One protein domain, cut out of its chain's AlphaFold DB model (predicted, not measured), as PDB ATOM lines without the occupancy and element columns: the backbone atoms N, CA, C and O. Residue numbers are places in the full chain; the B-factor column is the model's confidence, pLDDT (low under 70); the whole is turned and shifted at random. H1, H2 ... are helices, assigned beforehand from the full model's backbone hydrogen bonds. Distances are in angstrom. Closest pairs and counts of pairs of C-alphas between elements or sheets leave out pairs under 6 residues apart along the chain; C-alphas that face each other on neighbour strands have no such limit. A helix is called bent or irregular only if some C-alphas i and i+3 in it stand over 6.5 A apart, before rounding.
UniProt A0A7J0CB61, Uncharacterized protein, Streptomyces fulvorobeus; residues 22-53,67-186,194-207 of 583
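This is residues 22 to 53, 67 to 186 and 194 to 207 of the 583 residues of an uncharacterized protein of Streptomyces fulvorobeus (UniProt A0A7J0CB61). Two rows of helices lie one over the other as a slab: H2, H4 and H7 run side by side the same way in one row, and H3, H6 and H8, with short H5, run back in the second. The chain goes to and fro between the rows, H1 packs across one end of the slab, and H9 and H10 cover the other end. The printed part has 166 residues with ten named helices, H1 to H10 in order, and no named strand; the class is all helix. It is compact, with a radius of gyration of the C-alphas of 16.2 A, and spans 47 by 37 by 28 A.

The longest helix, H2, residues 35 to 52, measures 25.7 A from C-alpha 35 at (360.988, 372.601, 269.745) to C-alpha 52. Before it is H1, residues 22 to 33, beginning at C-alpha 22 at (374.312, 366.530, 278.610). After it come H3, residues 67 to 81, 21.1 A; H4, residues 86 to 102, 24.5 A; H5, residues 113 to 117; H6, residues 120 to 125; H7, residues 130 to 143, 20.1 A; H8, residues 155 to 165; H9, residues 167 to 175; and H10, residues 196 to 206, ending at C-alpha 206 at (382.224, 390.164, 240.945). H4 and H7 are irregular: C-alphas 87 and 90 are 7.7 A apart, and C-alphas 139 and 142 are 7.0 A apart.

H2 touches H4 at a shallow tilt of 13 degrees, the same way; their closest C-alphas are those of Ala 39 and Tyr 88, 6.0 A. H4 touches H7 at 12 degrees, the same way, closest at Thr 100 and Ala 143, 4.9 A between C-alphas. H2 and H3 touch at a shallow tilt of 30 degrees, opposite ways, with C-alphas 45 and 71 closest at 5.3 A. H1 and H2 form a hairpin at a steep tilt of 41 degrees, with C-alphas 30 and 38 closest at 4.9 A. H5 touches H3, with C-alphas 114 and 72 closest at 5.9 A. H6 and H7 form a hairpin but only just touch, with 3 pairs of C-alphas within 8 A, the closest Trp 123 and Arg 133 at 7.3 A. H7 and H8 form a hairpin at 29 degrees, with C-alphas 141 and 155 closest at 5.8 A. H9 touches H10, with C-alphas 174 and 200 closest at 5.7 A. Every O i to N i+4 pair is within hydrogen-bond range in H1, H2, H3, H6, H8 and H10; the counts are 11 of 13 in H4, 8 of 10 in H7, 3 of 5 in H9 and 0 of 1 in H5, where 1 of 2 O i to N i+3 pairs is within range.

The two C-alphas farthest apart, those of Arg 32 and His 205, are 47.8 A apart. Residues 54 to 66 and 187 to 193 are not printed; the gaps are 10.2 A from C-alpha 53 to 67 and 10.3 A from C-alpha 186 to 194. The link from H7 to H8, 11 residues, is long. The mean pLDDT of the printed part is 86.5, and it is under 70 at residues 105 to 112, 145 to 153 and 185 to 186.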
ATOM      1  N   VAL A  22     375.004 365.237 278.441       92.62
ATOM      2  CA  VAL A  22     374.312 366.530 278.610       92.62
ATOM      3  C   VAL A  22     373.751 367.041 277.278       92.62
ATOM      4  O   VAL A  22     372.594 367.455 277.215       92.62
ATOM      5  N   ILE A  23     374.515 366.934 276.185       92.62
ATOM      6  CA  ILE A  23     374.017 367.245 274.832       92.62
ATOM      7  C   ILE A  23     372.847 366.325 274.476       92.62
ATOM      8  O   ILE A  23     371.825 366.777 273.961       92.62
ATOM      9  N   GLN A  24     372.955 365.029 274.778       92.19
ATOM     10  CA  GLN A  24     371.871 364.093 274.497       92.19
ATOM     11  C   GLN A  24     370.607 364.428 275.297       92.19
ATOM     12  O   GLN A  24     369.510 364.317 274.753       92.19
ATOM     13  N   ALA A  25     370.737 364.888 276.544       92.88
ATOM     14  CA  ALA A  25     369.609 365.358 277.343       92.88
ATOM     15  C   ALA A  25     368.919 366.578 276.705       92.88
ATOM     16  O   ALA A  25     367.692 366.596 276.615       92.88
ATOM     17  N   MET A  26     369.685 367.540 276.174       92.62
ATOM     18  CA  MET A  26     369.147 368.676 275.408       92.62
ATOM     19  C   MET A  26     368.368 368.216 274.165       92.62
ATOM     20  O   MET A  26     367.259 368.677 273.905       92.62
ATOM     21  N   LEU A  27     368.898 367.249 273.413       92.69
ATOM     22  CA  LEU A  27     368.208 366.716 272.233       92.69
ATOM     23  C   LEU A  27     366.948 365.915 272.606       92.69
ATOM     24  O   LEU A  27     365.936 365.989 271.911       92.69
ATOM     25  N   VAL A  28     366.980 365.159 273.711       93.50
ATOM     26  CA  VAL A  28     365.804 364.446 274.243       93.50
ATOM     27  C   VAL A  28     364.730 365.427 274.708       93.50
ATOM     28  O   VAL A  28     363.553 365.168 274.460       93.50
ATOM     29  N   LEU A  29     365.113 366.548 275.328       92.19
ATOM     30  CA  LEU A  29     364.191 367.612 275.724       92.19
ATOM     31  C   LEU A  29     363.389 368.109 274.520       92.19
ATOM     32  O   LEU A  29     362.163 368.106 274.567       92.19
ATOM     33  N   GLY A  30     364.070 368.444 273.419       88.19
ATOM     34  CA  GLY A  30     363.405 368.875 272.186       88.19
ATOM     35  C   GLY A  30     362.469 367.812 271.604       88.19
ATOM     36  O   GLY A  30     361.373 368.135 271.157       88.19
ATOM     37  N   ARG A  31     362.859 366.531 271.666       88.19
ATOM     38  CA  ARG A  31     362.021 365.420 271.178       88.19
ATOM     39  C   ARG A  31     360.791 365.147 272.044       88.19
ATOM     40  O   ARG A  31     359.768 364.749 271.506       88.19
ATOM     41  N   ARG A  32     360.891 365.300 273.369       91.69
ATOM     42  CA  ARG A  32     359.812 364.947 274.313       91.69
ATOM     43  C   ARG A  32     358.889 366.113 274.659       91.69
ATOM     44  O   ARG A  32     357.714 365.883 274.901       91.69
ATOM     45  N   GLN A  33     359.423 367.330 274.727       88.69
ATOM     46  CA  GLN A  33     358.698 368.533 275.163       88.69
ATOM     47  C   GLN A  33     358.521 369.567 274.039       88.69
ATOM     48  O   GLN A  33     357.973 370.642 274.266       88.69
ATOM     49  N   GLY A  34     358.962 369.243 272.819       89.94
ATOM     50  CA  GLY A  34     358.805 370.081 271.635       89.94
ATOM     51  C   GLY A  34     359.950 371.070 271.402       89.94
ATOM     52  O   GLY A  34     360.810 371.313 272.255       89.94
ATOM     53  N   THR A  35     359.952 371.665 270.209       90.94
ATOM     54  CA  THR A  35     360.988 372.601 269.745       90.94
ATOM     55  C   THR A  35     361.057 373.859 270.610       90.94
ATOM     56  O   THR A  35     362.157 374.305 270.930       90.94
ATOM     57  N   SER A  36     359.917 374.370 271.085       91.31
ATOM     58  CA  SER A  36     359.839 375.547 271.963       91.31
ATOM     59  C   SER A  36     360.564 375.356 273.298       91.31
ATOM     60  O   SER A  36     361.253 376.267 273.753       91.31
ATOM     61  N   ALA A  37     360.472 374.169 273.911       92.19
ATOM     62  CA  ALA A  37     361.145 373.880 275.178       92.19
ATOM     63  C   ALA A  37     362.673 373.902 275.020       92.19
ATOM     64  O   ALA A  37     363.384 374.494 275.834       92.19
ATOM     65  N   LEU A  38     363.185 373.313 273.932       93.75
ATOM     66  CA  LEU A  38     364.612 373.362 273.615       93.75
ATOM     67  C   LEU A  38     365.062 374.782 273.231       93.75
ATOM     68  O   LEU A  38     366.116 375.223 273.683       93.75
ATOM     69  N   ALA A  39     364.255 375.521 272.466       93.31
ATOM     70  CA  ALA A  39     364.547 376.904 272.095       93.31
ATOM     71  C   ALA A  39     364.657 377.819 273.326       93.31
ATOM     72  O   ALA A  39     365.583 378.623 273.410       93.31
ATOM     73  N   HIS A  40     363.766 377.652 274.311       94.00
ATOM     74  CA  HIS A  40     363.822 378.392 275.570       94.00
ATOM     75  C   HIS A  40     365.120 378.100 276.336       94.00
ATOM     76  O   HIS A  40     365.819 379.027 276.735       94.00
ATOM     77  N   ARG A  41     365.524 376.825 276.436       93.94
ATOM     78  CA  ARG A  41     366.812 376.460 277.051       93.94
ATOM     79  C   ARG A  41     368.013 377.017 276.299       93.94
ATOM     80  O   ARG A  41     368.968 377.454 276.924       93.94
ATOM     81  N   MET A  42     367.982 377.043 274.970       94.94
ATOM     82  CA  MET A  42     369.047 377.674 274.186       94.94
ATOM     83  C   MET A  42     369.106 379.192 274.413       94.94
ATOM     84  O   MET A  42     370.198 379.751 274.499       94.94
ATOM     85  N   ALA A  43     367.959 379.859 274.560       93.62
ATOM     86  CA  ALA A  43     367.904 381.275 274.914       93.62
ATOM     87  C   ALA A  43     368.458 381.536 276.327       93.62
ATOM     88  O   ALA A  43     369.217 382.491 276.507       93.62
ATOM     89  N   ASP A  44     368.165 380.660 277.295       94.19
ATOM     90  CA  ASP A  44     368.749 380.713 278.642       94.19
ATOM     91  C   ASP A  44     370.282 380.628 278.596       94.19
ATOM     92  O   ASP A  44     370.957 381.365 279.317       94.19
ATOM     93  N   LEU A  45     370.842 379.778 277.723       94.25
ATOM     94  CA  LEU A  45     372.293 379.662 277.528       94.25
ATOM     95  C   LEU A  45     372.896 380.948 276.946       94.25
ATOM     96  O   LEU A  45     373.938 381.394 277.419       94.25
ATOM     97  N   ILE A  46     372.234 381.592 275.978       93.12
ATOM     98  CA  ILE A  46     372.673 382.898 275.452       93.12
ATOM     99  C   ILE A  46     372.648 383.958 276.565       93.12
ATOM    100  O   ILE A  46     373.609 384.709 276.740       93.12
ATOM    101  N   ALA A  47     371.577 383.999 277.361       91.56
ATOM    102  CA  ALA A  47     371.470 384.919 278.489       91.56
ATOM    103  C   ALA A  47     372.539 384.642 279.564       91.56
ATOM    104  O   ALA A  47     373.068 385.580 280.162       91.56
ATOM    105  N   ALA A  48     372.889 383.373 279.795       90.50
ATOM    106  CA  ALA A  48     373.973 382.986 280.690       90.50
ATOM    107  C   ALA A  48     375.333 383.479 280.178       90.50
ATOM    108  O   ALA A  48     376.075 384.076 280.956       90.50
ATOM    109  N   ILE A  49     375.624 383.320 278.880       88.81
ATOM    110  CA  ILE A  49     376.851 383.848 278.261       88.81
ATOM    111  C   ILE A  49     376.954 385.359 278.480       88.81
ATOM    112  O   ILE A  49     378.002 385.840 278.909       88.81
ATOM    113  N   ASP A  50     375.874 386.105 278.238       87.00
ATOM    114  CA  ASP A  50     375.855 387.559 278.426       87.00
ATOM    115  C   ASP A  50     376.114 387.967 279.883       87.00
ATOM    116  O   ASP A  50     376.948 388.840 280.126       87.00
ATOM    117  N   ARG A  51     375.434 387.326 280.848       86.81
ATOM    118  CA  ARG A  51     375.597 387.613 282.285       86.81
ATOM    119  C   ARG A  51     377.009 387.294 282.775       86.81
ATOM    120  O   ARG A  51     377.620 388.112 283.455       86.81
ATOM    121  N   LEU A  52     377.529 386.118 282.422       83.31
ATOM    122  CA  LEU A  52     378.853 385.660 282.848       83.31
ATOM    123  C   LEU A  52     379.972 386.496 282.216       83.31
ATOM    124  O   LEU A  52     380.958 386.806 282.876       83.31
ATOM    125  N   SER A  53     379.789 386.933 280.968       78.56
ATOM    126  CA  SER A  53     380.769 387.754 280.248       78.56
ATOM    127  C   SER A  53     380.765 389.238 280.652       78.56
ATOM    128  O   SER A  53     381.531 390.007 280.071       78.56
ATOM    129  N   ALA A  67     381.855 377.677 283.141       83.19
ATOM    130  CA  ALA A  67     380.438 377.905 282.860       83.19
ATOM    131  C   ALA A  67     380.204 378.594 281.499       83.19
ATOM    132  O   ALA A  67     379.254 378.261 280.783       83.19
ATOM    133  N   LEU A  68     381.089 379.523 281.113       85.44
ATOM    134  CA  LEU A  68     381.083 380.150 279.786       85.44
ATOM    135  C   LEU A  68     381.325 379.126 278.673       85.44
ATOM    136  O   LEU A  68     380.579 379.110 277.690       85.44
ATOM    137  N   TRP A  69     382.316 378.249 278.853       88.50
ATOM    138  CA  TRP A  69     382.601 377.164 277.917       88.50
ATOM    139  C   TRP A  69     381.408 376.214 277.779       88.50
ATOM    140  O   TRP A  69     380.960 375.963 276.664       88.50
ATOM    141  N   TRP A  70     380.826 375.742 278.888       90.19
ATOM    142  CA  TRP A  70     379.644 374.872 278.854       90.19
ATOM    143  C   TRP A  70     378.467 375.527 278.133       90.19
ATOM    144  O   TRP A  70     377.800 374.875 277.330       90.19
ATOM    145  N   SER A  71     378.229 376.816 278.378       90.88
ATOM    146  CA  SER A  71     377.112 377.534 277.765       90.88
ATOM    147  C   SER A  71     377.263 377.646 276.246       90.88
ATOM    148  O   SER A  71     376.319 377.340 275.514       90.88
ATOM    149  N   ALA A  72     378.452 378.014 275.759       90.38
ATOM    150  CA  ALA A  72     378.729 378.087 274.324       90.38
ATOM    151  C   ALA A  72     378.770 376.700 273.670       90.38
ATOM    152  O   ALA A  72     378.144 376.487 272.629       90.38
ATOM    153  N   HIS A  73     379.419 375.731 274.314       91.19
ATOM    154  CA  HIS A  73     379.576 374.382 273.789       91.19
ATOM    155  C   HIS A  73     378.237 373.641 273.672       91.19
ATOM    156  O   HIS A  73     377.949 373.053 272.629       91.19
ATOM    157  N   LEU A  74     377.385 373.693 274.706       92.94
ATOM    158  CA  LEU A  74     376.061 373.060 274.673       92.94
ATOM    159  C   LEU A  74     375.160 373.695 273.620       92.94
ATOM    160  O   LEU A  74     374.467 372.968 272.906       92.94
ATOM    161  N   LEU A  75     375.187 375.024 273.496       94.06
ATOM    162  CA  LEU A  75     374.439 375.742 272.469       94.06
ATOM    163  C   LEU A  75     374.893 375.316 271.066       94.06
ATOM    164  O   LEU A  75     374.064 374.929 270.240       94.06
ATOM    165  N   ARG A  76     376.208 375.316 270.816       94.00
ATOM    166  CA  ARG A  76     376.809 374.954 269.527       94.00
ATOM    167  C   ARG A  76     376.510 373.515 269.126       94.00
ATOM    168  O   ARG A  76     375.982 373.277 268.043       94.00
ATOM    169  N   GLU A  77     376.834 372.552 269.984       94.06
ATOM    170  CA  GLU A  77     376.681 371.132 269.658       94.06
ATOM    171  C   GLU A  77     375.213 370.722 269.528       94.06
ATOM    172  O   GLU A  77     374.882 369.902 268.673       94.06
ATOM    173  N   SER A  78     374.317 371.305 270.330       93.25
ATOM    174  CA  SER A  78     372.884 371.023 270.208       93.25
ATOM    175  C   SER A  78     372.337 371.534 268.873       93.25
ATOM    176  O   SER A  78     371.658 370.783 268.176       93.25
ATOM    177  N   LEU A  79     372.685 372.763 268.466       94.12
ATOM    178  CA  LEU A  79     372.255 373.347 267.186       94.12
ATOM    179  C   LEU A  79     372.835 372.626 265.957       94.12
ATOM    180  O   LEU A  79     372.180 372.564 264.922       94.12
ATOM    181  N   LEU A  80     374.035 372.044 266.052       94.38
ATOM    182  CA  LEU A  80     374.629 371.268 264.952       94.38
ATOM    183  C   LEU A  80     374.041 369.856 264.808       94.38
ATOM    184  O   LEU A  80     374.165 369.250 263.743       94.38
ATOM    185  N   ARG A  81     373.435 369.311 265.872       93.06
ATOM    186  CA  ARG A  81     372.924 367.929 265.912       93.06
ATOM    187  C   ARG A  81     371.410 367.819 265.739       93.06
ATOM    188  O   ARG A  81     370.918 366.702 265.574       93.06
ATOM    189  N   VAL A  82     370.667 368.929 265.769       92.25
ATOM    190  CA  VAL A  82     369.239 368.904 265.422       92.25
ATOM    191  C   VAL A  82     369.050 368.549 263.940       92.25
ATOM    192  O   VAL A  82     369.853 368.958 263.098       92.25
ATOM    193  N   PRO A  83     368.012 367.764 263.595       86.50
ATOM    194  CA  PRO A  83     367.769 367.358 262.212       86.50
ATOM    195  C   PRO A  83     367.354 368.533 261.319       86.50
ATOM    196  O   PRO A  83     367.730 368.544 260.151       86.50
ATOM    197  N   ASP A  84     366.649 369.510 261.891       89.81
ATOM    198  CA  ASP A  84     366.211 370.755 261.264       89.81
ATOM    199  C   ASP A  84     366.431 371.916 262.246       89.81
ATOM    200  O   ASP A  84     366.015 371.846 263.408       89.81
ATOM    201  N   ALA A  85     367.123 372.963 261.791       92.25
ATOM    202  CA  ALA A  85     367.388 374.157 262.586       92.25
ATOM    203  C   ALA A  85     366.337 375.271 262.384       92.25
ATOM    204  O   ALA A  85     366.362 376.257 263.124       92.25
ATOM    205  N   GLY A  86     365.402 375.120 261.438       91.19
ATOM    206  CA  GLY A  86     364.347 376.093 261.124       91.19
ATOM    207  C   GLY A  86     363.508 376.531 262.336       91.19
ATOM    208  O   GLY A  86     363.370 377.731 262.579       91.19
ATOM    209  N   PRO A  87     363.033 375.613 263.199       92.88
ATOM    210  CA  PRO A  87     362.292 375.979 264.409       92.88
ATOM    211  C   PRO A  87     363.080 376.842 265.409       92.88
ATOM    212  O   PRO A  87     362.492 377.455 266.298       92.88
ATOM    213  N   TYR A  88     364.408 376.908 265.280       93.69
ATOM    214  CA  TYR A  88     365.303 377.643 266.176       93.69
ATOM    215  C   TYR A  88     365.795 378.971 265.579       93.69
ATOM    216  O   TYR A  88     366.674 379.613 266.155       93.69
ATOM    217  N   LEU A  89     365.212 379.437 264.466       94.25
ATOM    218  CA  LEU A  89     365.600 380.693 263.809       94.25
ATOM    219  C   LEU A  89     365.541 381.910 264.732       94.25
ATOM    220  O   LEU A  89     366.420 382.764 264.664       94.25
ATOM    221  N   GLY A  90     364.560 381.983 265.636       93.88
ATOM    222  CA  GLY A  90     364.492 383.056 266.634       93.88
ATOM    223  C   GLY A  90     365.744 383.106 267.518       93.88
ATOM    224  O   GLY A  90     366.336 384.169 267.699       93.88
ATOM    225  N   VAL A  91     366.206 381.945 267.993       95.38
ATOM    226  CA  VAL A  91     367.432 381.808 268.798       95.38
ATOM    227  C   VAL A  91     368.665 382.174 267.970       95.38
ATOM    228  O   VAL A  91     369.522 382.921 268.438       95.38
ATOM    229  N   LEU A  92     368.738 381.702 266.724       96.06
ATOM    230  CA  LEU A  92     369.835 382.000 265.802       96.06
ATOM    231  C   LEU A  92     369.926 383.497 265.469       96.06
ATOM    232  O   LEU A  92     371.017 384.061 265.475       96.06
ATOM    233  N   ARG A  93     368.791 384.176 265.256       95.19
ATOM    234  CA  ARG A  93     368.732 385.631 265.040       95.19
ATOM    235  C   ARG A  93     369.190 386.400 266.279       95.19
ATOM    236  O   ARG A  93     369.927 387.377 266.142       95.19
ATOM    237  N   VAL A  94     368.813 385.947 267.481       94.81
ATOM    238  CA  VAL A  94     369.312 386.524 268.742       94.81
ATOM    239  C   VAL A  94     370.826 386.342 268.847       94.81
ATOM    240  O   VAL A  94     371.527 387.323 269.088       94.81
ATOM    241  N   LEU A  95     371.340 385.131 268.619       93.62
ATOM    242  CA  LEU A  95     372.773 384.837 268.651       93.62
ATOM    243  C   LEU A  95     373.553 385.712 267.654       93.62
ATOM    244  O   LEU A  95     374.535 386.343 268.038       93.62
ATOM    245  N   ALA A  96     373.070 385.828 266.414       92.12
ATOM    246  CA  ALA A  96     373.661 386.697 265.399       92.12
ATOM    247  C   ALA A  96     373.684 388.169 265.841       92.12
ATOM    248  O   ALA A  96     374.716 388.831 265.750       92.12
ATOM    249  N   GLY A  97     372.579 388.668 266.404       90.25
ATOM    250  CA  GLY A  97     372.511 390.020 266.958       90.25
ATOM    251  C   GLY A  97     373.503 390.256 268.104       90.25
ATOM    252  O   GLY A  97     374.108 391.327 268.177       90.25
ATOM    253  N   ARG A  98     373.718 389.265 268.984       88.62
ATOM    254  CA  ARG A  98     374.699 389.356 270.084       88.62
ATOM    255  C   ARG A  98     376.132 389.395 269.560       88.62
ATOM    256  O   ARG A  98     376.893 390.249 270.014       88.62
ATOM    257  N   ILE A  99     376.467 388.550 268.583       86.44
ATOM    258  CA  ILE A  99     377.776 388.542 267.908       86.44
ATOM    259  C   ILE A  99     378.047 389.906 267.265       86.44
ATOM    260  O   ILE A  99     379.062 390.531 267.570       86.44
ATOM    261  N   THR A 100     377.110 390.411 266.457       84.56
ATOM    262  CA  THR A 100     377.249 391.704 265.769       84.56
ATOM    263  C   THR A 100     377.312 392.883 266.736       84.56
ATOM    264  O   THR A 100     378.008 393.854 266.476       84.56
ATOM    265  N   ARG A 101     376.620 392.842 267.877       83.44
ATOM    266  CA  ARG A 101     376.727 393.910 268.882       83.44
ATOM    267  C   ARG A 101     378.049 393.853 269.657       83.44
ATOM    268  O   ARG A 101     378.594 394.894 269.998       83.44
ATOM    269  N   ARG A 102     378.572 392.656 269.945       79.12
ATOM    270  CA  ARG A 102     379.862 392.461 270.638       79.12
ATOM    271  C   ARG A 102     381.061 392.811 269.758       79.12
ATOM    272  O   ARG A 102     382.026 393.371 270.260       79.12
ATOM    273  N   SER A 103     381.006 392.534 268.456       75.75
ATOM    274  CA  SER A 103     382.076 392.909 267.512       75.75
ATOM    275  C   SER A 103     382.249 394.428 267.361       75.75
ATOM    276  O   SER A 103     383.283 394.902 266.881       75.75
ATOM    277  N   ARG A 104     381.220 395.175 267.774       71.25
ATOM    278  CA  ARG A 104     381.098 396.624 267.667       71.25
ATOM    279  C   ARG A 104     381.709 397.400 268.844       71.25
ATOM    280  O   ARG A 104     382.054 398.560 268.671       71.25
ATOM    281  N   THR A 105     381.887 396.775 270.006       67.69
ATOM    282  CA  THR A 105     382.583 397.381 271.158       67.69
ATOM    283  C   THR A 105     384.111 397.387 270.959       67.69
ATOM    284  O   THR A 105     384.660 396.439 270.405       67.69
ATOM    285  N   GLU A 106     384.789 398.460 271.380       53.62
ATOM    286  CA  GLU A 106     386.067 398.960 270.824       53.62
ATOM    287  C   GLU A 106     387.331 398.079 270.863       53.62
ATOM    288  O   GLU A 106     388.236 398.350 270.079       53.62
ATOM    289  N   ASP A 107     387.428 396.979 271.612       52.91
ATOM    290  CA  ASP A 107     388.678 396.192 271.649       52.91
ATOM    291  C   ASP A 107     388.561 394.922 270.812       52.91
ATOM    292  O   ASP A 107     387.486 394.367 270.605       52.91
ATOM    293  N   GLY A 108     389.696 394.511 270.259       49.34
ATOM    294  CA  GLY A 108     389.792 393.630 269.102       49.34
ATOM    295  C   GLY A 108     389.383 392.159 269.315       49.34
ATOM    296  O   GLY A 108     388.591 391.832 270.192       49.34
ATOM    297  N   PRO A 109     389.905 391.221 268.504       44.72
ATOM    298  CA  PRO A 109     389.414 389.836 268.406       44.72
ATOM    299  C   PRO A 109     389.521 388.982 269.685       44.72
ATOM    300  O   PRO A 109     388.909 387.922 269.751       44.72
ATOM    301  N   ALA A 110     390.178 389.469 270.743       51.06
ATOM    302  CA  ALA A 110     390.045 388.930 272.098       51.06
ATOM    303  C   ALA A 110     388.635 389.141 272.727       51.06
ATOM    304  O   ALA A 110     388.335 388.545 273.759       51.06
ATOM    305  N   ARG A 111     387.742 389.960 272.134       54.88
ATOM    306  CA  ARG A 111     386.492 390.453 272.765       54.88
ATOM    307  C   ARG A 111     385.173 389.744 272.442       54.88
ATOM    308  O   ARG A 111     384.181 390.019 273.127       54.88
ATOM    309  N   LEU A 112     385.109 388.823 271.472       66.62
ATOM    310  CA  LEU A 112     383.885 388.014 271.290       66.62
ATOM    311  C   LEU A 112     383.651 387.069 272.484       66.62
ATOM    312  O   LEU A 112     382.514 386.666 272.735       66.62
ATOM    313  N   GLY A 113     384.701 386.753 273.252       74.12
ATOM    314  CA  GLY A 113     384.626 385.819 274.373       74.12
ATOM    315  C   GLY A 113     384.095 384.463 273.908       74.12
ATOM    316  O   GLY A 113     384.473 383.968 272.848       74.12
ATOM    317  N   ALA A 114     383.145 383.904 274.655       79.06
ATOM    318  CA  ALA A 114     382.499 382.637 274.312       79.06
ATOM    319  C   ALA A 114     381.744 382.672 272.960       79.06
ATOM    320  O   ALA A 114     381.502 381.626 272.361       79.06
ATOM    321  N   TYR A 115     381.421 383.861 272.424       82.75
ATOM    322  CA  TYR A 115     380.809 383.984 271.098       82.75
ATOM    323  C   TYR A 115     381.787 383.738 269.936       82.75
ATOM    324  O   TYR A 115     381.344 383.541 268.805       82.75
ATOM    325  N   GLY A 116     383.101 383.703 270.193       77.75
ATOM    326  CA  GLY A 116     384.112 383.365 269.185       77.75
ATOM    327  C   GLY A 116     383.968 381.943 268.628       77.75
ATOM    328  O   GLY A 116     384.402 381.670 267.511       77.75
ATOM    329  N   GLU A 117     383.286 381.052 269.355       81.00
ATOM    330  CA  GLU A 117     383.014 379.676 268.922       81.00
ATOM    331  C   GLU A 117     382.020 379.580 267.746       81.00
ATOM    332  O   GLU A 117     381.935 378.531 267.104       81.00
ATOM    333  N   PHE A 118     381.290 380.659 267.434       86.50
ATOM    334  CA  PHE A 118     380.253 380.710 266.393       86.50
ATOM    335  C   PHE A 118     380.740 381.424 265.122       86.50
ATOM    336  O   PHE A 118     380.111 382.366 264.639       86.50
ATOM    337  N   GLY A 119     381.880 380.979 264.585       83.81
ATOM    338  CA  GLY A 119     382.457 381.519 263.349       83.81
ATOM    339  C   GLY A 119     381.696 381.123 262.070       83.81
ATOM    340  O   GLY A 119     380.751 380.335 262.123       83.81
ATOM    341  N   PRO A 120     382.121 381.605 260.885       85.88
ATOM    342  CA  PRO A 120     381.445 381.345 259.605       85.88
ATOM    343  C   PRO A 120     381.216 379.855 259.297       85.88
ATOM    344  O   PRO A 120     380.184 379.481 258.739       85.88
ATOM    345  N   TRP A 121     382.129 378.984 259.733       86.88
ATOM    346  CA  TRP A 121     381.997 377.529 259.614       86.88
ATOM    347  C   TRP A 121     380.756 376.970 260.337       86.88
ATOM    348  O   TRP A 121     380.139 376.024 259.847       86.88
ATOM    349  N   PHE A 122     380.364 377.542 261.483       91.19
ATOM    350  CA  PHE A 122     379.217 377.083 262.272       91.19
ATOM    351  C   PHE A 122     377.923 377.311 261.490       91.19
ATOM    352  O   PHE A 122     377.169 376.371 261.248       91.19
ATOM    353  N   TRP A 123     377.727 378.534 260.995       91.81
ATOM    354  CA  TRP A 123     376.550 378.931 260.217       91.81
ATOM    355  C   TRP A 123     376.415 378.156 258.901       91.81
ATOM    356  O   TRP A 123     375.306 377.880 258.443       91.81
ATOM    357  N   GLN A 124     377.538 377.738 258.312       89.31
ATOM    358  CA  GLN A 124     377.544 376.891 257.118       89.31
ATOM    359  C   GLN A 124     377.069 375.466 257.382       89.31
ATOM    360  O   GLN A 124     376.415 374.881 256.517       89.31
ATOM    361  N   ARG A 125     377.392 374.911 258.557       91.12
ATOM    362  CA  ARG A 125     377.055 373.532 258.937       91.12
ATOM    363  C   ARG A 125     375.629 373.374 259.465       91.12
ATOM    364  O   ARG A 125     375.161 372.243 259.569       91.12
ATOM    365  N   LEU A 126     374.942 374.472 259.786       93.38
ATOM    366  CA  LEU A 126     373.538 374.434 260.192       93.38
ATOM    367  C   LEU A 126     372.655 373.890 259.063       93.38
ATOM    368  O   LEU A 126     372.768 374.301 257.902       93.38
ATOM    369  N   ARG A 127     371.735 372.991 259.423       92.19
ATOM    370  CA  ARG A 127     370.730 372.414 258.523       92.19
ATOM    371  C   ARG A 127     369.567 373.393 258.360       92.19
ATOM    372  O   ARG A 127     368.605 373.346 259.116       92.19
ATOM    373  N   LEU A 128     369.727 374.313 257.412       93.44
ATOM    374  CA  LEU A 128     368.771 375.371 257.073       93.44
ATOM    375  C   LEU A 128     368.561 375.462 255.552       93.44
ATOM    376  O   LEU A 128     369.503 375.162 254.801       93.44
ATOM    377  N   PRO A 129     367.384 375.923 255.092       92.81
ATOM    378  CA  PRO A 129     367.218 376.382 253.716       92.81
ATOM    379  C   PRO A 129     368.127 377.590 253.445       92.81
ATOM    380  O   PRO A 129     368.541 378.296 254.370       92.81
ATOM    381  N   ASP A 130     368.475 377.814 252.176       92.44
ATOM    382  CA  ASP A 130     369.397 378.895 251.809       92.44
ATOM    383  C   ASP A 130     368.828 380.284 252.115       92.44
ATOM    384  O   ASP A 130     369.584 381.132 252.573       92.44
ATOM    385  N   GLU A 131     367.515 380.494 251.992       93.75
ATOM    386  CA  GLU A 131     366.850 381.767 252.325       93.75
ATOM    387  C   GLU A 131     367.181 382.234 253.748       93.75
ATOM    388  O   GLU A 131     367.722 383.320 253.967       93.75
ATOM    389  N   GLU A 132     366.953 381.358 254.724       95.00
ATOM    390  CA  GLU A 132     367.189 381.660 256.133       95.00
ATOM    391  C   GLU A 132     368.680 381.719 256.470       95.00
ATOM    392  O   GLU A 132     369.116 382.532 257.288       95.00
ATOM    393  N   ARG A 133     369.504 380.888 255.819       94.62
ATOM    394  CA  ARG A 133     370.960 380.940 255.990       94.62
ATOM    395  C   ARG A 133     371.525 382.276 255.504       94.62
ATOM    396  O   ARG A 133     372.352 382.868 256.195       94.62
ATOM    397  N   ILE A 134     371.102 382.732 254.330       95.25
ATOM    398  CA  ILE A 134     371.543 383.991 253.732       95.25
ATOM    399  C   ILE A 134     371.027 385.169 254.577       95.25
ATOM    400  O   ILE A 134     371.830 386.039 254.905       95.25
ATOM    401  N   ASP A 135     369.782 385.160 255.077       94.31
ATOM    402  CA  ASP A 135     369.313 386.194 256.027       94.31
ATOM    403  C   ASP A 135     370.160 386.254 257.312       94.31
ATOM    404  O   ASP A 135     370.503 387.337 257.794       94.31
ATOM    405  N   LEU A 136     370.548 385.105 257.872       94.50
ATOM    406  CA  LEU A 136     371.416 385.068 259.053       94.50
ATOM    407  C   LEU A 136     372.811 385.633 258.752       94.50
ATOM    408  O   LEU A 136     373.318 386.445 259.528       94.50
ATOM    409  N   LEU A 137     373.408 385.269 257.614       93.06
ATOM    410  CA  LEU A 137     374.702 385.809 257.182       93.06
ATOM    411  C   LEU A 137     374.629 387.321 256.917       93.06
ATOM    412  O   LEU A 137     375.532 388.042 257.339       93.06
ATOM    413  N   ARG A 138     373.519 387.829 256.357       93.31
ATOM    414  CA  ARG A 138     373.248 389.272 256.209       93.31
ATOM    415  C   ARG A 138     373.380 390.015 257.539       93.31
ATOM    416  O   ARG A 138     373.953 391.096 257.616       93.31
ATOM    417  N   ARG A 139     372.834 389.443 258.618       91.88
ATOM    418  CA  ARG A 139     372.850 390.044 259.968       91.88
ATOM    419  C   ARG A 139     374.226 389.997 260.631       91.88
ATOM    420  O   ARG A 139     374.502 390.835 261.492       91.88
ATOM    421  N   LEU A 140     375.047 389.021 260.256       89.75
ATOM    422  CA  LEU A 140     376.399 388.812 260.771       89.75
ATOM    423  C   LEU A 140     377.450 389.620 260.013       89.75
ATOM    424  O   LEU A 140     378.504 389.893 260.572       89.75
ATOM    425  N   LEU A 141     377.159 390.047 258.783       87.94
ATOM    426  CA  LEU A 141     378.105 390.761 257.931       87.94
ATOM    427  C   LEU A 141     378.742 392.004 258.591       87.94
ATOM    428  O   LEU A 141     379.955 392.168 258.482       87.94
ATOM    429  N   PRO A 142     378.024 392.836 259.379       85.62
ATOM    430  CA  PRO A 142     378.662 393.953 260.078       85.62
ATOM    431  C   PRO A 142     379.700 393.533 261.139       85.62
ATOM    432  O   PRO A 142     380.417 394.389 261.661       85.62
ATOM    433  N   ALA A 143     379.778 392.244 261.487       79.75
ATOM    434  CA  ALA A 143     380.793 391.675 262.367       79.75
ATOM    435  C   ALA A 143     382.093 391.262 261.648       79.75
ATOM    436  O   ALA A 143     383.076 391.003 262.341       79.75
ATOM    437  N   ASP A 144     382.136 391.253 260.308       74.25
ATOM    438  CA  ASP A 144     383.334 390.884 259.528       74.25
ATOM    439  C   ASP A 144     384.500 391.882 259.659       74.25
ATOM    440  O   ASP A 144     385.638 391.540 259.359       74.25
ATOM    441  N   GLY A 145     384.268 393.094 260.176       58.62
ATOM    442  CA  GLY A 145     385.318 394.109 260.360       58.62
ATOM    443  C   GLY A 145     386.341 393.826 261.480       58.62
ATOM    444  O   GLY A 145     387.240 394.643 261.709       58.62
ATOM    445  N   ALA A 146     386.216 392.716 262.220       54.19
ATOM    446  CA  ALA A 146     387.191 392.306 263.234       54.19
ATOM    447  C   ALA A 146     388.318 391.476 262.583       54.19
ATOM    448  O   ALA A 146     388.016 390.527 261.863       54.19
ATOM    449  N   PRO A 147     389.611 391.782 262.828       47.94
ATOM    450  CA  PRO A 147     390.698 390.990 262.261       47.94
ATOM    451  C   PRO A 147     390.615 389.570 262.826       47.94
ATOM    452  O   PRO A 147     390.645 389.376 264.041       47.94
ATOM    453  N   ARG A 148     390.470 388.585 261.945       55.22
ATOM    454  CA  ARG A 148     390.557 387.170 262.304       55.22
ATOM    455  C   ARG A 148     392.029 386.771 262.222       55.22
ATOM    456  O   ARG A 148     392.757 387.299 261.389       55.22
ATOM    457  N   THR A 149     392.483 385.901 263.120       48.22
ATOM    458  CA  THR A 149     393.818 385.294 263.016       48.22
ATOM    459  C   THR A 149     393.940 384.594 261.658       48.22
ATOM    460  O   THR A 149     392.973 383.960 261.234       48.22
ATOM    461  N   ASP A 150     395.078 384.770 260.982       41.19
ATOM    462  CA  ASP A 150     395.330 384.393 259.581       41.19
ATOM    463  C   ASP A 150     394.653 383.086 259.124       41.19
ATOM    464  O   ASP A 150     394.816 382.032 259.739       41.19
ATOM    465  N   GLY A 151     393.927 383.167 258.000       51.34
ATOM    466  CA  GLY A 151     393.375 382.021 257.260       51.34
ATOM    467  C   GLY A 151     391.868 381.766 257.404       51.34
ATOM    468  O   GLY A 151     391.304 381.019 256.602       51.34
ATOM    469  N   ASP A 152     391.181 382.396 258.358       56.97
ATOM    470  CA  ASP A 152     389.737 382.199 258.536       56.97
ATOM    471  C   ASP A 152     388.897 383.110 257.617       56.97
ATOM    472  O   ASP A 152     388.758 384.308 257.867       56.97
ATOM    473  N   ALA A 153     388.264 382.514 256.604       67.31
ATOM    474  CA  ALA A 153     387.300 383.165 255.708       67.31
ATOM    475  C   ALA A 153     386.125 383.817 256.475       67.31
ATOM    476  O   ALA A 153     385.548 383.174 257.357       67.31
ATOM    477  N   GLY A 154     385.748 385.052 256.123       81.31
ATOM    478  CA  GLY A 154     384.679 385.842 256.758       81.31
ATOM    479  C   GLY A 154     383.249 385.381 256.426       81.31
ATOM    480  O   GLY A 154     383.033 384.417 255.683       81.31
ATOM    481  N   TYR A 155     382.235 386.062 256.970       86.06
ATOM    482  CA  TYR A 155     380.828 385.820 256.624       86.06
ATOM    483  C   TYR A 155     380.537 386.195 255.163       86.06
ATOM    484  O   TYR A 155     379.794 385.470 254.502       86.06
ATOM    485  N   LEU A 156     381.168 387.238 254.610       88.19
ATOM    486  CA  LEU A 156     381.077 387.557 253.179       88.19
ATOM    487  C   LEU A 156     381.612 386.415 252.303       88.19
ATOM    488  O   LEU A 156     380.968 386.023 251.332       88.19
ATOM    489  N   ASP A 157     382.732 385.799 252.685       87.94
ATOM    490  CA  ASP A 157     383.296 384.647 251.967       87.94
ATOM    491  C   ASP A 157     382.392 383.413 252.061       87.94
ATOM    492  O   ASP A 157     382.358 382.570 251.159       87.94
ATOM    493  N   ALA A 158     381.653 383.274 253.165       90.44
ATOM    494  CA  ALA A 158     380.636 382.242 253.308       90.44
ATOM    495  C   ALA A 158     379.490 382.435 252.309       90.44
ATOM    496  O   ALA A 158     379.045 381.457 251.703       90.44
ATOM    497  N   VAL A 159     379.054 383.680 252.114       93.69
ATOM    498  CA  VAL A 159     378.049 384.052 251.113       93.69
ATOM    499  C   VAL A 159     378.599 383.826 249.706       93.69
ATOM    500  O   VAL A 159     377.947 383.151 248.917       93.69
ATOM    501  N   ALA A 160     379.823 384.271 249.411       93.19
ATOM    502  CA  ALA A 160     380.463 384.081 248.107       93.19
ATOM    503  C   ALA A 160     380.617 382.595 247.736       93.19
ATOM    504  O   ALA A 160     380.393 382.200 246.592       93.19
ATOM    505  N   ARG A 161     380.960 381.732 248.704       92.31
ATOM    506  CA  ARG A 161     380.996 380.273 248.493       92.31
ATOM    507  C   ARG A 161     379.615 379.689 248.203       92.31
ATOM    508  O   ARG A 161     379.507 378.800 247.365       92.31
ATOM    509  N   ARG A 162     378.570 380.168 248.882       93.44
ATOM    510  CA  ARG A 162     377.188 379.737 248.621       93.44
ATOM    511  C   ARG A 162     376.683 380.222 247.267       93.44
ATOM    512  O   ARG A 162     376.097 379.423 246.549       93.44
ATOM    513  N   LEU A 163     376.984 381.464 246.898       95.81
ATOM    514  CA  LEU A 163     376.679 382.032 245.587       95.81
ATOM    515  C   LEU A 163     377.294 381.191 244.462       95.81
ATOM    516  O   LEU A 163     376.594 380.828 243.526       95.81
ATOM    517  N   ARG A 164     378.562 380.784 244.601       95.69
ATOM    518  CA  ARG A 164     379.226 379.878 243.648       95.69
ATOM    519  C   ARG A 164     378.598 378.485 243.565       95.69
ATOM    520  O   ARG A 164     378.661 377.861 242.515       95.69
ATOM    521  N   ALA A 165     378.019 377.983 244.653       94.62
ATOM    522  CA  ALA A 165     377.403 376.656 244.683       94.62
ATOM    523  C   ALA A 165     375.958 376.643 244.153       94.62
ATOM    524  O   ALA A 165     375.528 375.640 243.591       94.62
ATOM    525  N   ALA A 166     375.205 377.726 244.361       94.81
ATOM    526  CA  ALA A 166     373.792 377.829 244.000       94.81
ATOM    527  C   ALA A 166     373.440 379.258 243.529       94.81
ATOM    528  O   ALA A 166     372.703 379.968 244.222       94.81
ATOM    529  N   PRO A 167     373.946 379.700 242.360       94.75
ATOM    530  CA  PRO A 167     373.789 381.083 241.905       94.75
ATOM    531  C   PRO A 167     372.319 381.486 241.757       94.75
ATOM    532  O   PRO A 167     371.907 382.487 242.337       94.75
ATOM    533  N   ARG A 168     371.502 380.640 241.117       94.31
ATOM    534  CA  ARG A 168     370.060 380.877 240.900       94.31
ATOM    535  C   ARG A 168     369.263 381.104 242.184       94.31
ATOM    536  O   ARG A 168     368.287 381.842 242.175       94.31
ATOM    537  N   THR A 169     369.670 380.466 243.280       95.38
ATOM    538  CA  THR A 169     368.999 380.599 244.580       95.38
ATOM    539  C   THR A 169     369.491 381.830 245.331       95.38
ATOM    540  O   THR A 169     368.707 382.518 245.976       95.38
ATOM    541  N   VAL A 170     370.795 382.119 245.276       96.25
ATOM    542  CA  VAL A 170     371.419 383.154 246.114       96.25
ATOM    543  C   VAL A 170     371.347 384.548 245.482       96.25
ATOM    544  O   VAL A 170     371.200 385.520 246.221       96.25
ATOM    545  N   GLN A 171     371.401 384.679 244.153       95.56
ATOM    546  CA  GLN A 171     371.341 385.982 243.470       95.56
ATOM    547  C   GLN A 171     370.064 386.783 243.811       95.56
ATOM    548  O   GLN A 171     370.206 387.941 244.219       95.56
ATOM    549  N   PRO A 172     368.838 386.208 243.763       95.56
ATOM    550  CA  PRO A 172     367.631 386.935 244.167       95.56
ATOM    551  C   PRO A 172     367.649 387.340 245.645       95.56
ATOM    552  O   PRO A 172     367.207 388.431 246.000       95.56
ATOM    553  N   LEU A 173     368.209 386.493 246.516       96.12
ATOM    554  CA  LEU A 173     368.319 386.784 247.947       96.12
ATOM    555  C   LEU A 173     369.283 387.941 248.229       96.12
ATOM    556  O   LEU A 173     369.032 388.727 249.138       96.12
ATOM    557  N   LEU A 174     370.360 388.078 247.448       96.62
ATOM    558  CA  LEU A 174     371.281 389.214 247.550       96.62
ATOM    559  C   LEU A 174     370.657 390.520 247.053       96.62
ATOM    560  O   LEU A 174     370.941 391.570 247.624       96.62
ATOM    561  N   CYS A 175     369.757 390.475 246.068       96.06
ATOM    562  CA  CYS A 175     369.023 391.668 245.631       96.06
ATOM    563  C   CYS A 175     368.165 392.257 246.771       96.06
ATOM    564  O   CYS A 175     368.059 393.473 246.919       96.06
ATOM    565  N   GLN A 176     367.653 391.412 247.675       94.94
ATOM    566  CA  GLN A 176     366.917 391.846 248.874       94.94
ATOM    567  C   GLN A 176     367.796 392.571 249.914       94.94
ATOM    568  O   GLN A 176     367.287 393.065 250.923       94.94
ATOM    569  N   TRP A 177     369.121 392.609 249.726       95.88
ATOM    570  CA  TRP A 177     370.055 393.291 250.627       95.88
ATOM    571  C   TRP A 177     370.302 394.745 250.223       95.88
ATOM    572  O   TRP A 177     370.918 395.474 250.994       95.88
ATOM    573  N   PHE A 178     369.829 395.192 249.054       95.75
ATOM    574  CA  PHE A 178     370.154 396.520 248.523       95.75
ATOM    575  C   PHE A 178     369.678 397.699 249.378       95.75
ATOM    576  O   PHE A 178     370.250 398.778 249.274       95.75
ATOM    577  N   THR A 179     368.701 397.482 250.258       93.81
ATOM    578  CA  THR A 179     368.196 398.488 251.203       93.81
ATOM    579  C   THR A 179     368.914 398.471 252.558       93.81
ATOM    580  O   THR A 179     368.626 399.288 253.432       93.81
ATOM    581  N   ASP A 180     369.840 397.532 252.772       93.06
ATOM    582  CA  ASP A 180     370.504 397.320 254.055       93.06
ATOM    583  C   ASP A 180     371.794 398.144 254.177       93.06
ATOM    584  O   ASP A 180     372.897 397.696 253.859       93.06
ATOM    585  N   GLU A 181     371.664 399.363 254.695       90.56
ATOM    586  CA  GLU A 181     372.792 400.291 254.848       90.56
ATOM    587  C   GLU A 181     373.586 400.099 256.155       90.56
ATOM    588  O   GLU A 181     374.351 400.966 256.584       90.56
ATOM    589  N   ARG A 182     373.449 398.946 256.826       87.06
ATOM    590  CA  ARG A 182     374.248 398.649 258.021       87.06
ATOM    591  C   ARG A 182     375.719 398.471 257.630       87.06
ATOM    592  O   ARG A 182     376.085 397.503 256.971       87.06
ATOM    593  N   ALA A 183     376.578 399.378 258.088       79.50
ATOM    594  CA  ALA A 183     378.029 399.271 257.936       79.50
ATOM    595  C   ALA A 183     378.699 398.635 259.171       79.50
ATOM    596  O   ALA A 183     378.201 398.786 260.305       79.50
ATOM    597  N   PRO A 184     379.859 397.973 259.004       71.00
ATOM    598  CA  PRO A 184     380.790 397.727 260.105       71.00
ATOM    599  C   PRO A 184     381.165 399.049 260.791       71.00
ATOM    600  O   PRO A 184     381.143 400.105 260.160       71.00
ATOM    601  N   HIS A 185     381.473 399.033 262.092       63.47
ATOM    602  CA  HIS A 185     381.902 400.276 262.740       63.47
ATOM    603  C   HIS A 185     383.238 400.756 262.162       63.47
ATOM    604  O   HIS A 185     384.164 399.942 262.058       63.47
ATOM    605  N   PRO A 186     383.350 402.053 261.821       61.16
ATOM    606  CA  PRO A 186     384.619 402.631 261.414       61.16
ATOM    607  C   PRO A 186     385.623 402.470 262.558       61.16
ATOM    608  O   PRO A 186     385.319 402.770 263.710       61.16
ATOM    609  N   PRO A 194     382.551 398.405 253.151       80.00
ATOM    610  CA  PRO A 194     381.263 398.667 252.510       80.00
ATOM    611  C   PRO A 194     380.076 398.298 253.416       80.00
ATOM    612  O   PRO A 194     380.172 397.408 254.268       80.00
ATOM    613  N   THR A 195     378.938 398.977 253.216       89.62
ATOM    614  CA  THR A 195     377.646 398.597 253.814       89.62
ATOM    615  C   THR A 195     377.220 397.208 253.339       89.62
ATOM    616  O   THR A 195     377.760 396.687 252.361       89.62
ATOM    617  N   VAL A 196     376.240 396.590 254.005       91.75
ATOM    618  CA  VAL A 196     375.697 395.298 253.552       91.75
ATOM    619  C   VAL A 196     375.169 395.384 252.117       91.75
ATOM    620  O   VAL A 196     375.479 394.510 251.308       91.75
ATOM    621  N   ALA A 197     374.460 396.463 251.781       93.56
ATOM    622  CA  ALA A 197     373.997 396.743 250.428       93.56
ATOM    623  C   ALA A 197     375.152 396.846 249.418       93.56
ATOM    624  O   ALA A 197     375.126 396.184 248.378       93.56
ATOM    625  N   ALA A 198     376.197 397.619 249.734       91.75
ATOM    626  CA  ALA A 198     377.362 397.766 248.863       91.75
ATOM    627  C   ALA A 198     378.154 396.452 248.713       91.75
ATOM    628  O   ALA A 198     378.628 396.138 247.624       91.75
ATOM    629  N   ALA A 199     378.255 395.647 249.773       91.19
ATOM    630  CA  ALA A 199     378.893 394.335 249.727       91.19
ATOM    631  C   ALA A 199     378.096 393.334 248.872       91.19
ATOM    632  O   ALA A 199     378.694 392.575 248.111       91.19
ATOM    633  N   ALA A 200     376.760 393.349 248.953       94.94
ATOM    634  CA  ALA A 200     375.899 392.536 248.093       94.94
ATOM    635  C   ALA A 200     376.063 392.917 246.618       94.94
ATOM    636  O   ALA A 200     376.278 392.043 245.780       94.94
ATOM    637  N   GLN A 201     376.025 394.218 246.312       95.44
ATOM    638  CA  GLN A 201     376.239 394.726 244.958       95.44
ATOM    639  C   GLN A 201     377.623 394.332 244.426       95.44
ATOM    640  O   GLN A 201     377.724 393.825 243.312       95.44
ATOM    641  N   ALA A 202     378.677 394.489 245.233       93.69
ATOM    642  CA  ALA A 202     380.032 394.098 244.854       93.69
ATOM    643  C   ALA A 202     380.157 392.585 244.603       93.69
ATOM    644  O   ALA A 202     380.794 392.188 243.631       93.69
ATOM    645  N   LEU A 203     379.526 391.738 245.427       94.75
ATOM    646  CA  LEU A 203     379.511 390.288 245.211       94.75
ATOM    647  C   LEU A 203     378.778 389.896 243.928       94.75
ATOM    648  O   LEU A 203     379.277 389.054 243.187       94.75
ATOM    649  N   LEU A 204     377.610 390.490 243.669       96.50
ATOM    650  CA  LEU A 204     376.846 390.231 242.450       96.50
ATOM    651  C   LEU A 204     377.612 390.688 241.209       96.50
ATOM    652  O   LEU A 204     377.664 389.950 240.235       96.50
ATOM    653  N   HIS A 205     378.266 391.851 241.263       94.94
ATOM    654  CA  HIS A 205     379.119 392.324 240.176       94.94
ATOM    655  C   HIS A 205     380.337 391.410 239.959       94.94
ATOM    656  O   HIS A 205     380.635 391.032 238.829       94.94
ATOM    657  N   ALA A 206     381.029 391.007 241.029       94.12
ATOM    658  CA  ALA A 206     382.224 390.164 240.945       94.12
ATOM    659  C   ALA A 206     381.940 388.736 240.446       94.12
ATOM    660  O   ALA A 206     382.837 388.101 239.902       94.12
ATOM    661  N   HIS A 207     380.716 388.238 240.637       93.88
ATOM    662  CA  HIS A 207     380.286 386.884 240.271       93.88
ATOM    663  C   HIS A 207     379.123 386.880 239.265       93.88
ATOM    664  O   HIS A 207     378.265 385.990 239.287       93.88
TER     665      HIS A 207